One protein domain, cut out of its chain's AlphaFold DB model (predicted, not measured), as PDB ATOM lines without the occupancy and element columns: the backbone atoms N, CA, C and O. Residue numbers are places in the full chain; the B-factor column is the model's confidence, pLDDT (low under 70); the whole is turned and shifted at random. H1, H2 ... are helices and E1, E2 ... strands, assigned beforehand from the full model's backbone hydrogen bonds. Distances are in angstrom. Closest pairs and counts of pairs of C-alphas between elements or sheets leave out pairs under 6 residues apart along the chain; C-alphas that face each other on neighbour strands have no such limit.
ATOM      1  N   MET A 353    -293.323-339.371-208.132       72.81
ATOM      2  CA  MET A 353    -292.549-338.793-209.236       72.81
ATOM      3  C   MET A 353    -291.097-338.470-208.856       72.81
ATOM      4  O   MET A 353    -290.298-338.114-209.726       72.81
ATOM      5  N   LEU A 354    -290.741-338.564-207.571       75.12
ATOM      6  CA  LEU A 354    -289.372-338.369-207.099       75.12
ATOM      7  C   LEU A 354    -288.565-339.654-207.317       75.12
ATOM      8  O   LEU A 354    -289.054-340.753-207.056       75.12
ATOM      9  N   SER A 355    -287.308-339.531-207.754       77.19
ATOM     10  CA  SER A 355    -286.432-340.702-207.836       77.19
ATOM     11  C   SER A 355    -286.208-341.294-206.431       77.19
ATOM     12  O   SER A 355    -286.231-340.555-205.438       77.19
ATOM     13  N   PRO A 356    -285.915-342.601-206.301       76.19
ATOM     14  CA  PRO A 356    -285.572-343.192-205.006       76.19
ATOM     15  C   PRO A 356    -284.370-342.520-204.323       76.19
ATOM     16  O   PRO A 356    -284.273-342.551-203.099       76.19
ATOM     17  N   VAL A 357    -283.470-341.895-205.093       71.75
ATOM     18  CA  VAL A 357    -282.298-341.169-204.582       71.75
ATOM     19  C   VAL A 357    -282.695-339.782-204.067       71.75
ATOM     20  O   VAL A 357    -282.318-339.436-202.950       71.75
ATOM     21  N   VAL A 358    -283.529-339.031-204.796       74.50
ATOM     22  CA  VAL A 358    -284.123-337.761-204.331       74.50
ATOM     23  C   VAL A 358    -285.010-337.987-203.098       74.50
ATOM     24  O   VAL A 358    -284.971-337.208-202.150       74.50
ATOM     25  N   TYR A 359    -285.743-339.099-203.028       78.62
ATOM     26  CA  TYR A 359    -286.497-339.467-201.825       78.62
ATOM     27  C   TYR A 359    -285.583-339.784-200.621       78.62
ATOM     28  O   TYR A 359    -285.931-339.479-199.482       78.62
ATOM     29  N   GLN A 360    -284.406-340.380-200.848       79.81
ATOM     30  CA  GLN A 360    -283.447-340.719-199.784       79.81
ATOM     31  C   GLN A 360    -282.559-339.549-199.335       79.81
ATOM     32  O   GLN A 360    -282.158-339.521-198.173       79.81
ATOM     33  N   ARG A 361    -282.214-338.619-200.236       71.25
ATOM     34  CA  ARG A 361    -281.247-337.529-199.986       71.25
ATOM     35  C   ARG A 361    -281.872-336.129-199.938       71.25
ATOM     36  O   ARG A 361    -281.187-335.176-199.579       71.25
ATOM     37  N   GLY A 362    -283.164-336.005-200.239       78.69
ATOM     38  CA  GLY A 362    -283.859-334.727-200.369       78.69
ATOM     39  C   GLY A 362    -283.761-334.151-201.785       78.69
ATOM     40  O   GLY A 362    -283.318-334.817-202.719       78.69
ATOM     41  N   ILE A 363    -284.200-332.901-201.947       75.19
ATOM     42  CA  ILE A 363    -284.188-332.208-203.242       75.19
ATOM     43  C   ILE A 363    -282.734-332.053-203.707       75.19
ATOM     44  O   ILE A 363    -281.976-331.280-203.128       75.19
ATOM     45  N   LEU A 364    -282.356-332.793-204.752       77.12
ATOM     46  CA  LEU A 364    -281.058-332.666-205.404       77.12
ATOM     47  C   LEU A 364    -281.171-331.677-206.565       77.12
ATOM     48  O   LEU A 364    -281.929-331.913-207.508       77.12
ATOM     49  N   ILE A 365    -280.408-330.587-206.511       75.50
ATOM     50  CA  ILE A 365    -280.337-329.603-207.597       75.50
ATOM     51  C   ILE A 365    -279.470-330.187-208.731       75.50
ATOM     52  O   ILE A 365    -278.274-330.421-208.518       75.50
ATOM     53  N   PRO A 366    -280.027-330.450-209.932       71.31
ATOM     54  CA  PRO A 366    -279.231-330.891-211.073       71.31
ATOM     55  C   PRO A 366    -278.319-329.754-211.548       71.31
ATOM     56  O   PRO A 366    -278.696-328.583-211.496       71.31
ATOM     57  N   HIS A 367    -277.128-330.096-212.032       74.81
ATOM     58  CA  HIS A 367    -276.177-329.117-212.567       74.81
ATOM     59  C   HIS A 367    -276.780-328.326-213.761       74.81
ATOM     60  O   HIS A 367    -277.505-328.917-214.573       74.81
ATOM     61  N   PRO A 368    -276.493-327.017-213.926       71.50
ATOM     62  CA  PRO A 368    -276.812-326.279-215.157       71.50
ATOM     63  C   PRO A 368    -276.087-326.896-216.369       71.50
ATOM     64  O   PRO A 368    -274.974-327.389-216.246       71.50
ATOM     65  N   ARG A 369    -276.716-326.948-217.546       68.44
ATOM     66  CA  ARG A 369    -276.456-328.052-218.496       68.44
ATOM     67  C   ARG A 369    -275.083-328.144-219.189       68.44
ATOM     68  O   ARG A 369    -274.808-329.202-219.744       68.44
ATOM     69  N   GLY A 370    -274.258-327.097-219.188       74.62
ATOM     70  CA  GLY A 370    -273.069-327.017-220.051       74.62
ATOM     71  C   GLY A 370    -271.933-327.979-219.682       74.62
ATOM     72  O   GLY A 370    -271.573-328.868-220.454       74.62
ATOM     73  N   ASP A 371    -271.347-327.803-218.501       71.50
ATOM     74  CA  ASP A 371    -269.972-328.265-218.239       71.50
ATOM     75  C   ASP A 371    -269.839-329.792-218.130       71.50
ATOM     76  O   ASP A 371    -268.791-330.376-218.416       71.50
ATOM     77  N   TYR A 372    -270.929-330.479-217.780       81.56
ATOM     78  CA  TYR A 372    -270.922-331.928-217.611       81.56
ATOM     79  C   TYR A 372    -270.964-332.724-218.919       81.56
ATOM     80  O   TYR A 372    -270.913-333.949-218.847       81.56
ATOM     81  N   VAL A 373    -271.088-332.118-220.109       83.50
ATOM     82  CA  VAL A 373    -271.187-332.886-221.373       83.50
ATOM     83  C   VAL A 373    -269.961-333.791-221.578       83.50
ATOM     84  O   VAL A 373    -270.094-334.928-222.038       83.50
ATOM     85  N   LEU A 374    -268.779-333.347-221.135       85.25
ATOM     86  CA  LEU A 374    -267.562-334.165-221.106       85.25
ATOM     87  C   LEU A 374    -267.664-335.324-220.100       85.25
ATOM     88  O   LEU A 374    -267.357-336.462-220.453       85.25
ATOM     89  N   LEU A 375    -268.169-335.071-218.887       86.19
ATOM     90  CA  LEU A 375    -268.422-336.116-217.886       86.19
ATOM     91  C   LEU A 375    -269.464-337.134-218.380       86.19
ATOM     92  O   LEU A 375    -269.308-338.329-218.148       86.19
ATOM     93  N   GLN A 376    -270.508-336.688-219.086       87.38
ATOM     94  CA  GLN A 376    -271.527-337.575-219.648       87.38
ATOM     95  C   GLN A 376    -270.967-338.470-220.749       87.38
ATOM     96  O   GLN A 376    -271.223-339.675-220.736       87.38
ATOM     97  N   ARG A 377    -270.148-337.908-221.643       88.06
ATOM     98  CA  ARG A 377    -269.420-338.674-222.655       88.06
ATOM     99  C   ARG A 377    -268.510-339.717-222.014       88.06
ATOM    100  O   ARG A 377    -268.570-340.881-222.403       88.06
ATOM    101  N   GLU A 378    -267.694-339.321-221.040       89.56
ATOM    102  CA  GLU A 378    -266.664-340.202-220.491       89.56
ATOM    103  C   GLU A 378    -267.251-341.271-219.556       89.56
ATOM    104  O   GLU A 378    -266.914-342.437-219.711       89.56
ATOM    105  N   VAL A 379    -268.225-340.948-218.694       89.75
ATOM    106  CA  VAL A 379    -268.942-341.962-217.890       89.75
ATOM    107  C   VAL A 379    -269.778-342.892-218.776       89.75
ATOM    108  O   VAL A 379    -269.780-344.102-218.551       89.75
ATOM    109  N   GLY A 380    -270.449-342.370-219.810       89.56
ATOM    110  CA  GLY A 380    -271.182-343.191-220.779       89.56
ATOM    111  C   GLY A 380    -270.268-344.206-221.474       89.56
ATOM    112  O   GLY A 380    -270.573-345.397-221.500       89.56
ATOM    113  N   LYS A 381    -269.101-343.747-221.939       89.56
ATOM    114  CA  LYS A 381    -268.019-344.559-222.515       89.56
ATOM    115  C   LYS A 381    -267.457-345.583-221.521       89.56
ATOM    116  O   LYS A 381    -267.368-346.756-221.873       89.56
ATOM    117  N   THR A 382    -267.138-345.191-220.283       92.44
ATOM    118  CA  THR A 382    -266.642-346.097-219.224       92.44
ATOM    119  C   THR A 382    -267.642-347.206-218.891       92.44
ATOM    120  O   THR A 382    -267.236-348.327-218.597       92.44
ATOM    121  N   LEU A 383    -268.943-346.920-218.959       92.12
ATOM    122  CA  LEU A 383    -270.013-347.886-218.695       92.12
ATOM    123  C   LEU A 383    -270.493-348.640-219.950       92.12
ATOM    124  O   LEU A 383    -271.439-349.421-219.861       92.12
ATOM    125  N   GLY A 384    -269.881-348.407-221.118       93.12
ATOM    126  CA  GLY A 384    -270.282-349.024-222.388       93.12
ATOM    127  C   GLY A 384    -271.696-348.648-222.857       93.12
ATOM    128  O   GLY A 384    -272.291-349.366-223.662       93.12
ATOM    129  N   LEU A 385    -272.264-347.554-222.344       88.38
ATOM    130  CA  LEU A 385    -273.623-347.126-222.665       88.38
ATOM    131  C   LEU A 385    -273.640-346.375-224.007       88.38
ATOM    132  O   LEU A 385    -272.856-345.439-224.182       88.38
ATOM    133  N   PRO A 386    -274.553-346.709-224.943       81.94
ATOM    134  CA  PRO A 386    -274.694-345.993-226.208       81.94
ATOM    135  C   PRO A 386    -275.289-344.599-225.960       81.94
ATOM    136  O   PRO A 386    -276.507-344.398-225.986       81.94
ATOM    137  N   PHE A 387    -274.416-343.637-225.662       75.25
ATOM    138  CA  PHE A 387    -274.805-342.280-225.308       75.25
ATOM    139  C   PHE A 387    -275.174-341.480-226.558       75.25
ATOM    140  O   PHE A 387    -274.361-341.280-227.460       75.25
ATOM    141  N   VAL A 388    -276.419-341.011-226.608       70.81
ATOM    142  CA  VAL A 388    -276.928-340.183-227.704       70.81
ATOM    143  C   VAL A 388    -276.808-338.732-227.264       70.81
ATOM    144  O   VAL A 388    -277.634-338.253-226.486       70.81
ATOM    145  N   ASN A 389    -275.760-338.052-227.732       63.00
ATOM    146  CA  ASN A 389    -275.558-336.628-227.465       63.00
ATOM    147  C   ASN A 389    -276.761-335.850-228.026       63.00
ATOM    148  O   ASN A 389    -277.105-335.972-229.201       63.00
ATOM    149  N   GLY A 390    -277.473-335.158-227.136       55.09
ATOM    150  CA  GLY A 390    -278.872-334.781-227.334       55.09
ATOM    151  C   GLY A 390    -279.121-333.279-227.387       55.09
ATOM    152  O   GLY A 390    -280.068-332.821-226.752       55.09
ATOM    153  N   GLU A 391    -278.295-332.533-228.122       54.44
ATOM    154  CA  GLU A 391    -278.534-331.108-228.415       54.44
ATOM    155  C   GLU A 391    -278.815-330.886-229.912       54.44
ATOM    156  O   GLU A 391    -279.758-330.184-230.271       54.44
ATOM    157  N   ASP A 392    -278.069-331.575-230.775       46.75
ATOM    158  CA  ASP A 392    -278.184-331.620-232.240       46.75
ATOM    159  C   ASP A 392    -279.025-332.813-232.747       46.75
ATOM    160  O   ASP A 392    -279.711-332.714-233.764       46.75
ATOM    161  N   GLY A 393    -279.036-333.935-232.018       47.31
ATOM    162  CA  GLY A 393    -280.017-335.021-232.169       47.31
ATOM    163  C   GLY A 393    -279.889-335.926-233.406       47.31
ATOM    164  O   GLY A 393    -280.643-336.896-233.508       47.31
ATOM    165  N   GLU A 394    -278.953-335.657-234.320       42.97
ATOM    166  CA  GLU A 394    -278.775-336.423-235.568       42.97
ATOM    167  C   GLU A 394    -277.746-337.568-235.452       42.97
ATOM    168  O   GLU A 394    -277.756-338.495-236.261       42.97
ATOM    169  N   GLY A 408    -282.775-345.184-224.985       88.88
ATOM    170  CA  GLY A 408    -281.894-344.090-224.591       88.88
ATOM    171  C   GLY A 408    -281.417-344.299-223.157       88.88
ATOM    172  O   GLY A 408    -282.121-344.906-222.355       88.88
ATOM    173  N   TRP A 409    -280.269-343.736-222.806       91.81
ATOM    174  CA  TRP A 409    -279.879-343.556-221.411       91.81
ATOM    175  C   TRP A 409    -279.903-342.061-221.109       91.81
ATOM    176  O   TRP A 409    -279.279-341.277-221.821       91.81
ATOM    177  N   GLN A 410    -280.650-341.656-220.082       90.00
ATOM    178  CA  GLN A 410    -280.604-340.297-219.550       90.00
ATOM    179  C   GLN A 410    -279.765-340.339-218.288       90.00
ATOM    180  O   GLN A 410    -280.163-340.951-217.297       90.00
ATOM    181  N   MET A 411    -278.633-339.648-218.311       92.25
ATOM    182  CA  MET A 411    -277.841-339.443-217.112       92.25
ATOM    183  C   MET A 411    -278.142-338.077-216.499       92.25
ATOM    184  O   MET A 411    -278.328-337.088-217.215       92.25
ATOM    185  N   ARG A 412    -278.207-338.023-215.171       89.88
ATOM    186  CA  ARG A 412    -278.398-336.801-214.387       89.88
ATOM    187  C   ARG A 412    -277.284-336.704-213.356       89.88
ATOM    188  O   ARG A 412    -276.917-337.700-212.738       89.88
ATOM    189  N   VAL A 413    -276.739-335.504-213.212       90.06
ATOM    190  CA  VAL A 413    -275.522-335.238-212.445       90.06
ATOM    191  C   VAL A 413    -275.870-334.270-211.316       90.06
ATOM    192  O   VAL A 413    -276.422-333.194-211.565       90.06
ATOM    193  N   TYR A 414    -275.582-334.679-210.082       87.25
ATOM    194  CA  TYR A 414    -275.987-334.004-208.852       87.25
ATOM    195  C   TYR A 414    -274.789-333.845-207.915       87.25
ATOM    196  O   TYR A 414    -274.004-334.772-207.729       87.25
ATOM    197  N   ALA A 415    -274.661-332.693-207.262       85.00
ATOM    198  CA  ALA A 415    -273.670-332.537-206.210       85.00
ATOM    199  C   ALA A 415    -274.097-333.388-205.012       85.00
ATOM    200  O   ALA A 415    -275.264-333.347-204.617       85.00
ATOM    201  N   ARG A 416    -273.170-334.120-204.388       78.88
ATOM    202  CA  ARG A 416    -273.493-335.015-203.262       78.88
ATOM    203  C   ARG A 416    -274.045-334.303-202.028       78.88
ATOM    204  O   ARG A 416    -274.757-334.910-201.233       78.88
ATOM    205  N   ASN A 417    -273.761-333.009-201.903       78.06
ATOM    206  CA  ASN A 417    -274.310-332.149-200.857       78.06
ATOM    207  C   ASN A 417    -275.734-331.647-201.190       78.06
ATOM    208  O   ASN A 417    -276.358-330.998-200.358       78.06
ATOM    209  N   GLY A 418    -276.254-331.940-202.391       63.84
ATOM    210  CA  GLY A 418    -277.638-331.763-202.864       63.84
ATOM    211  C   GLY A 418    -278.122-330.326-203.088       63.84
ATOM    212  O   GLY A 418    -278.899-330.076-204.006       63.84
ATOM    213  N   TRP A 419    -277.636-329.391-202.276       60.03
ATOM    214  CA  TRP A 419    -278.198-328.055-202.057       60.03
ATOM    215  C   TRP A 419    -277.352-326.934-202.684       60.03
ATOM    216  O   TRP A 419    -277.394-325.788-202.239       60.03
ATOM    217  N   LEU A 420    -276.527-327.258-203.683       63.62
ATOM    218  CA  LEU A 420    -275.547-326.314-204.215       63.62
ATOM    219  C   LEU A 420    -276.178-325.364-205.242       63.62
ATOM    220  O   LEU A 420    -276.664-325.781-206.293       63.62
ATOM    221  N   THR A 421    -276.127-324.066-204.937       75.62
ATOM    222  CA  THR A 421    -276.326-322.976-205.904       75.62
ATOM    223  C   THR A 421    -275.218-322.999-206.966       75.62
ATOM    224  O   THR A 421    -274.196-323.653-206.767       75.62
ATOM    225  N   LYS A 422    -275.374-322.267-208.083       75.81
ATOM    226  CA  LYS A 422    -274.413-322.276-209.208       75.81
ATOM    227  C   LYS A 422    -272.946-322.129-208.758       75.81
ATOM    228  O   LYS A 422    -272.144-323.018-209.019       75.81
ATOM    229  N   GLY A 423    -272.618-321.077-208.001       76.12
ATOM    230  CA  GLY A 423    -271.250-320.848-207.507       76.12
ATOM    231  C   GLY A 423    -270.767-321.881-206.475       76.12
ATOM    232  O   GLY A 423    -269.574-322.161-206.385       76.12
ATOM    233  N   ALA A 424    -271.676-322.512-205.725       72.00
ATOM    234  CA  ALA A 424    -271.318-323.621-204.842       72.00
ATOM    235  C   ALA A 424    -271.058-324.921-205.631       72.00
ATOM    236  O   ALA A 424    -270.209-325.715-205.238       72.00
ATOM    237  N   TRP A 425    -271.728-325.110-206.772       73.81
ATOM    238  CA  TRP A 425    -271.453-326.175-207.739       73.81
ATOM    239  C   TRP A 425    -270.073-325.997-208.390       73.81
ATOM    240  O   TRP A 425    -269.274-326.931-208.381       73.81
ATOM    241  N   GLU A 426    -269.752-324.784-208.857       79.81
ATOM    242  CA  GLU A 426    -268.418-324.419-209.365       79.81
ATOM    243  C   GLU A 426    -267.322-324.686-208.316       79.81
ATOM    244  O   GLU A 426    -266.236-325.171-208.645       79.81
ATOM    245  N   ARG A 427    -267.618-324.424-207.033       76.06
ATOM    246  CA  ARG A 427    -266.724-324.731-205.912       76.06
ATOM    247  C   ARG A 427    -266.555-326.236-205.687       76.06
ATOM    248  O   ARG A 427    -265.419-326.690-205.634       76.06
ATOM    249  N   ALA A 428    -267.640-327.005-205.612       76.94
ATOM    250  CA  ALA A 428    -267.575-328.458-205.435       76.94
ATOM    251  C   ALA A 428    -266.831-329.155-206.587       76.94
ATOM    252  O   ALA A 428    -266.066-330.086-206.349       76.94
ATOM    253  N   TRP A 429    -266.994-328.668-207.822       77.44
ATOM    254  CA  TRP A 429    -266.230-329.141-208.978       77.44
ATOM    255  C   TRP A 429    -264.731-328.833-208.838       77.44
ATOM    256  O   TRP A 429    -263.896-329.716-209.017       77.44
ATOM    257  N   ARG A 430    -264.380-327.601-208.440       78.50
ATOM    258  CA  ARG A 430    -262.990-327.167-208.205       78.50
ATOM    259  C   ARG A 430    -262.312-327.901-207.043       78.50
ATOM    260  O   ARG A 430    -261.121-328.178-207.111       78.50
ATOM    261  N   GLU A 431    -263.060-328.212-205.990       81.69
ATOM    262  CA  GLU A 431    -262.589-328.948-204.808       81.69
ATOM    263  C   GLU A 431    -262.640-330.480-205.006       81.69
ATOM    264  O   GLU A 431    -262.318-331.228-204.083       81.69
ATOM    265  N   MET A 432    -263.009-330.956-206.208       65.12
ATOM    266  CA  MET A 432    -263.170-332.378-206.560       65.12
ATOM    267  C   MET A 432    -264.081-333.140-205.578       65.12
ATOM    268  O   MET A 432    -263.919-334.341-205.332       65.12
ATOM    269  N   GLU A 433    -265.067-332.442-205.005       72.94
ATOM    270  CA  GLU A 433    -266.065-333.054-204.138       72.94
ATOM    271  C   GLU A 433    -266.897-334.072-204.920       72.94
ATOM    272  O   GLU A 433    -267.252-333.892-206.086       72.94
ATOM    273  N   ARG A 434    -267.213-335.187-204.255       83.81
ATOM    274  CA  ARG A 434    -267.827-336.347-204.909       83.81
ATOM    275  C   ARG A 434    -269.170-335.964-205.535       83.81
ATOM    276  O   ARG A 434    -270.028-335.383-204.876       83.81
ATOM    277  N   VAL A 435    -269.366-336.379-206.778       86.94
ATOM    278  CA  VAL A 435    -270.589-336.156-207.553       86.94
ATOM    279  C   VAL A 435    -271.453-337.419-207.508       86.94
ATOM    280  O   VAL A 435    -270.942-338.526-207.685       86.94
ATOM    281  N   ASP A 436    -272.756-337.272-207.265       90.31
ATOM    282  CA  ASP A 436    -273.732-338.350-207.432       90.31
ATOM    283  C   ASP A 436    -274.253-338.355-208.875       90.31
ATOM    284  O   ASP A 436    -274.550-337.309-209.460       90.31
ATOM    285  N   VAL A 437    -274.403-339.547-209.447       92.56
ATOM    286  CA  VAL A 437    -274.826-339.724-210.839       92.56
ATOM    287  C   VAL A 437    -275.993-340.707-210.896       92.56
ATOM    288  O   VAL A 437    -275.840-341.883-210.571       92.56
ATOM    289  N   GLU A 438    -277.169-340.232-211.312       93.31
ATOM    290  CA  GLU A 438    -278.302-341.098-211.653       93.31
ATOM    291  C   GLU A 438    -278.222-341.483-213.130       93.31
ATOM    292  O   GLU A 438    -278.133-340.614-213.998       93.31
ATOM    293  N   ILE A 439    -278.336-342.776-213.422       94.31
ATOM    294  CA  ILE A 439    -278.482-343.298-214.783       94.31
ATOM    295  C   ILE A 439    -279.882-343.890-214.894       94.31
ATOM    296  O   ILE A 439    -280.219-344.849-214.200       94.31
ATOM    297  N   LEU A 440    -280.701-343.297-215.756       92.50
ATOM    298  CA  LEU A 440    -282.080-343.698-215.996       92.50
ATOM    299  C   LEU A 440    -282.192-344.306-217.392       92.50
ATOM    300  O   LEU A 440    -281.839-343.672-218.392       92.50
ATOM    301  N   GLU A 441    -282.726-345.524-217.468       93.56
ATOM    302  CA  GLU A 441    -283.122-346.109-218.744       93.56
ATOM    303  C   GLU A 441    -284.273-345.269-219.311       93.56
ATOM    304  O   GLU A 441    -285.384-345.239-218.782       93.56
ATOM    305  N   THR A 442    -283.992-344.517-220.370       87.44
ATOM    306  CA  THR A 442    -285.006-343.744-221.076       87.44
ATOM    307  C   THR A 442    -285.680-344.667-222.064       87.44
ATOM    308  O   THR A 442    -285.159-344.936-223.155       87.44
ATOM    309  N   GLU A 443    -286.890-345.099-221.717       84.62
ATOM    310  CA  GLU A 443    -287.832-345.539-222.730       84.62
ATOM    311  C   GLU A 443    -287.956-344.425-223.773       84.62
ATOM    312  O   GLU A 443    -288.573-343.379-223.551       84.62
TER     313      GLU A 443
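Overview. This is residues 353 to 394 and 408 to 443 of the 905 residues of an uncharacterized protein of Terfezia boudieri ATCC MYA-4762 (UniProt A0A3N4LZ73). A two-stranded antiparallel ribbon, E1 and E2, runs through the middle, with three short helices set loosely round it and no two of them touching. H1 lies on one side, H2 lies across from it with its residues 375 to 380 near the ribbon, mostly near E1, and H3 sits by the end where E1 finishes and E2 starts. The printed part has 78 residues with three named helices and two named strands, in the order H1, H2, E1, H3, E2; the class is mixed, helices and strands. The whole is compact, with a radius of gyration of the C-alphas of 13.0 A and spans of 34 by 29 by 22 A.

Along the chain. H1 is residues 356 to 361, 8.7 A long, from C-alpha 356 at (-285.572, -343.192, -205.006). H2 is residues 373 to 382, 14.1 A. E1 is residues 408 to 415, 23.2 A. H3 is residues 422 to 430, 12.5 A. E2 is residues 435 to 442, 21.2 A, ending at C-alpha 442 (-285.006, -343.744, -221.076).

Arrangement. E1 and E2 are antiparallel neighbours, their directions at 159 degrees; N 408 and O 442, 3.0 A, and N 438 and O 412, 2.9 A, are within hydrogen-bond range. The closest C-alphas of H2 and E1, Gln 376 and Met 411, are 7.1 A apart. Those of E1 and H3, Ala 415 and Trp 425, are 6.9 A apart. H1 and E2 are only just apart, at 8.1 A. In H1, H2 and H3 every O i to N i+4 pair is within hydrogen-bond range.

Size, cuts and confidence. The farthest C-alphas, Gln 360 and Glu 394, are 36.3 A apart. Residues 395 to 407 are not printed; the gap from C-alpha 394 to C-alpha 408 is 13.7 A. The link H1 to H2 is long. Confidence is under 70 at residues 369, 389 to 394, 418 to 420 and 432.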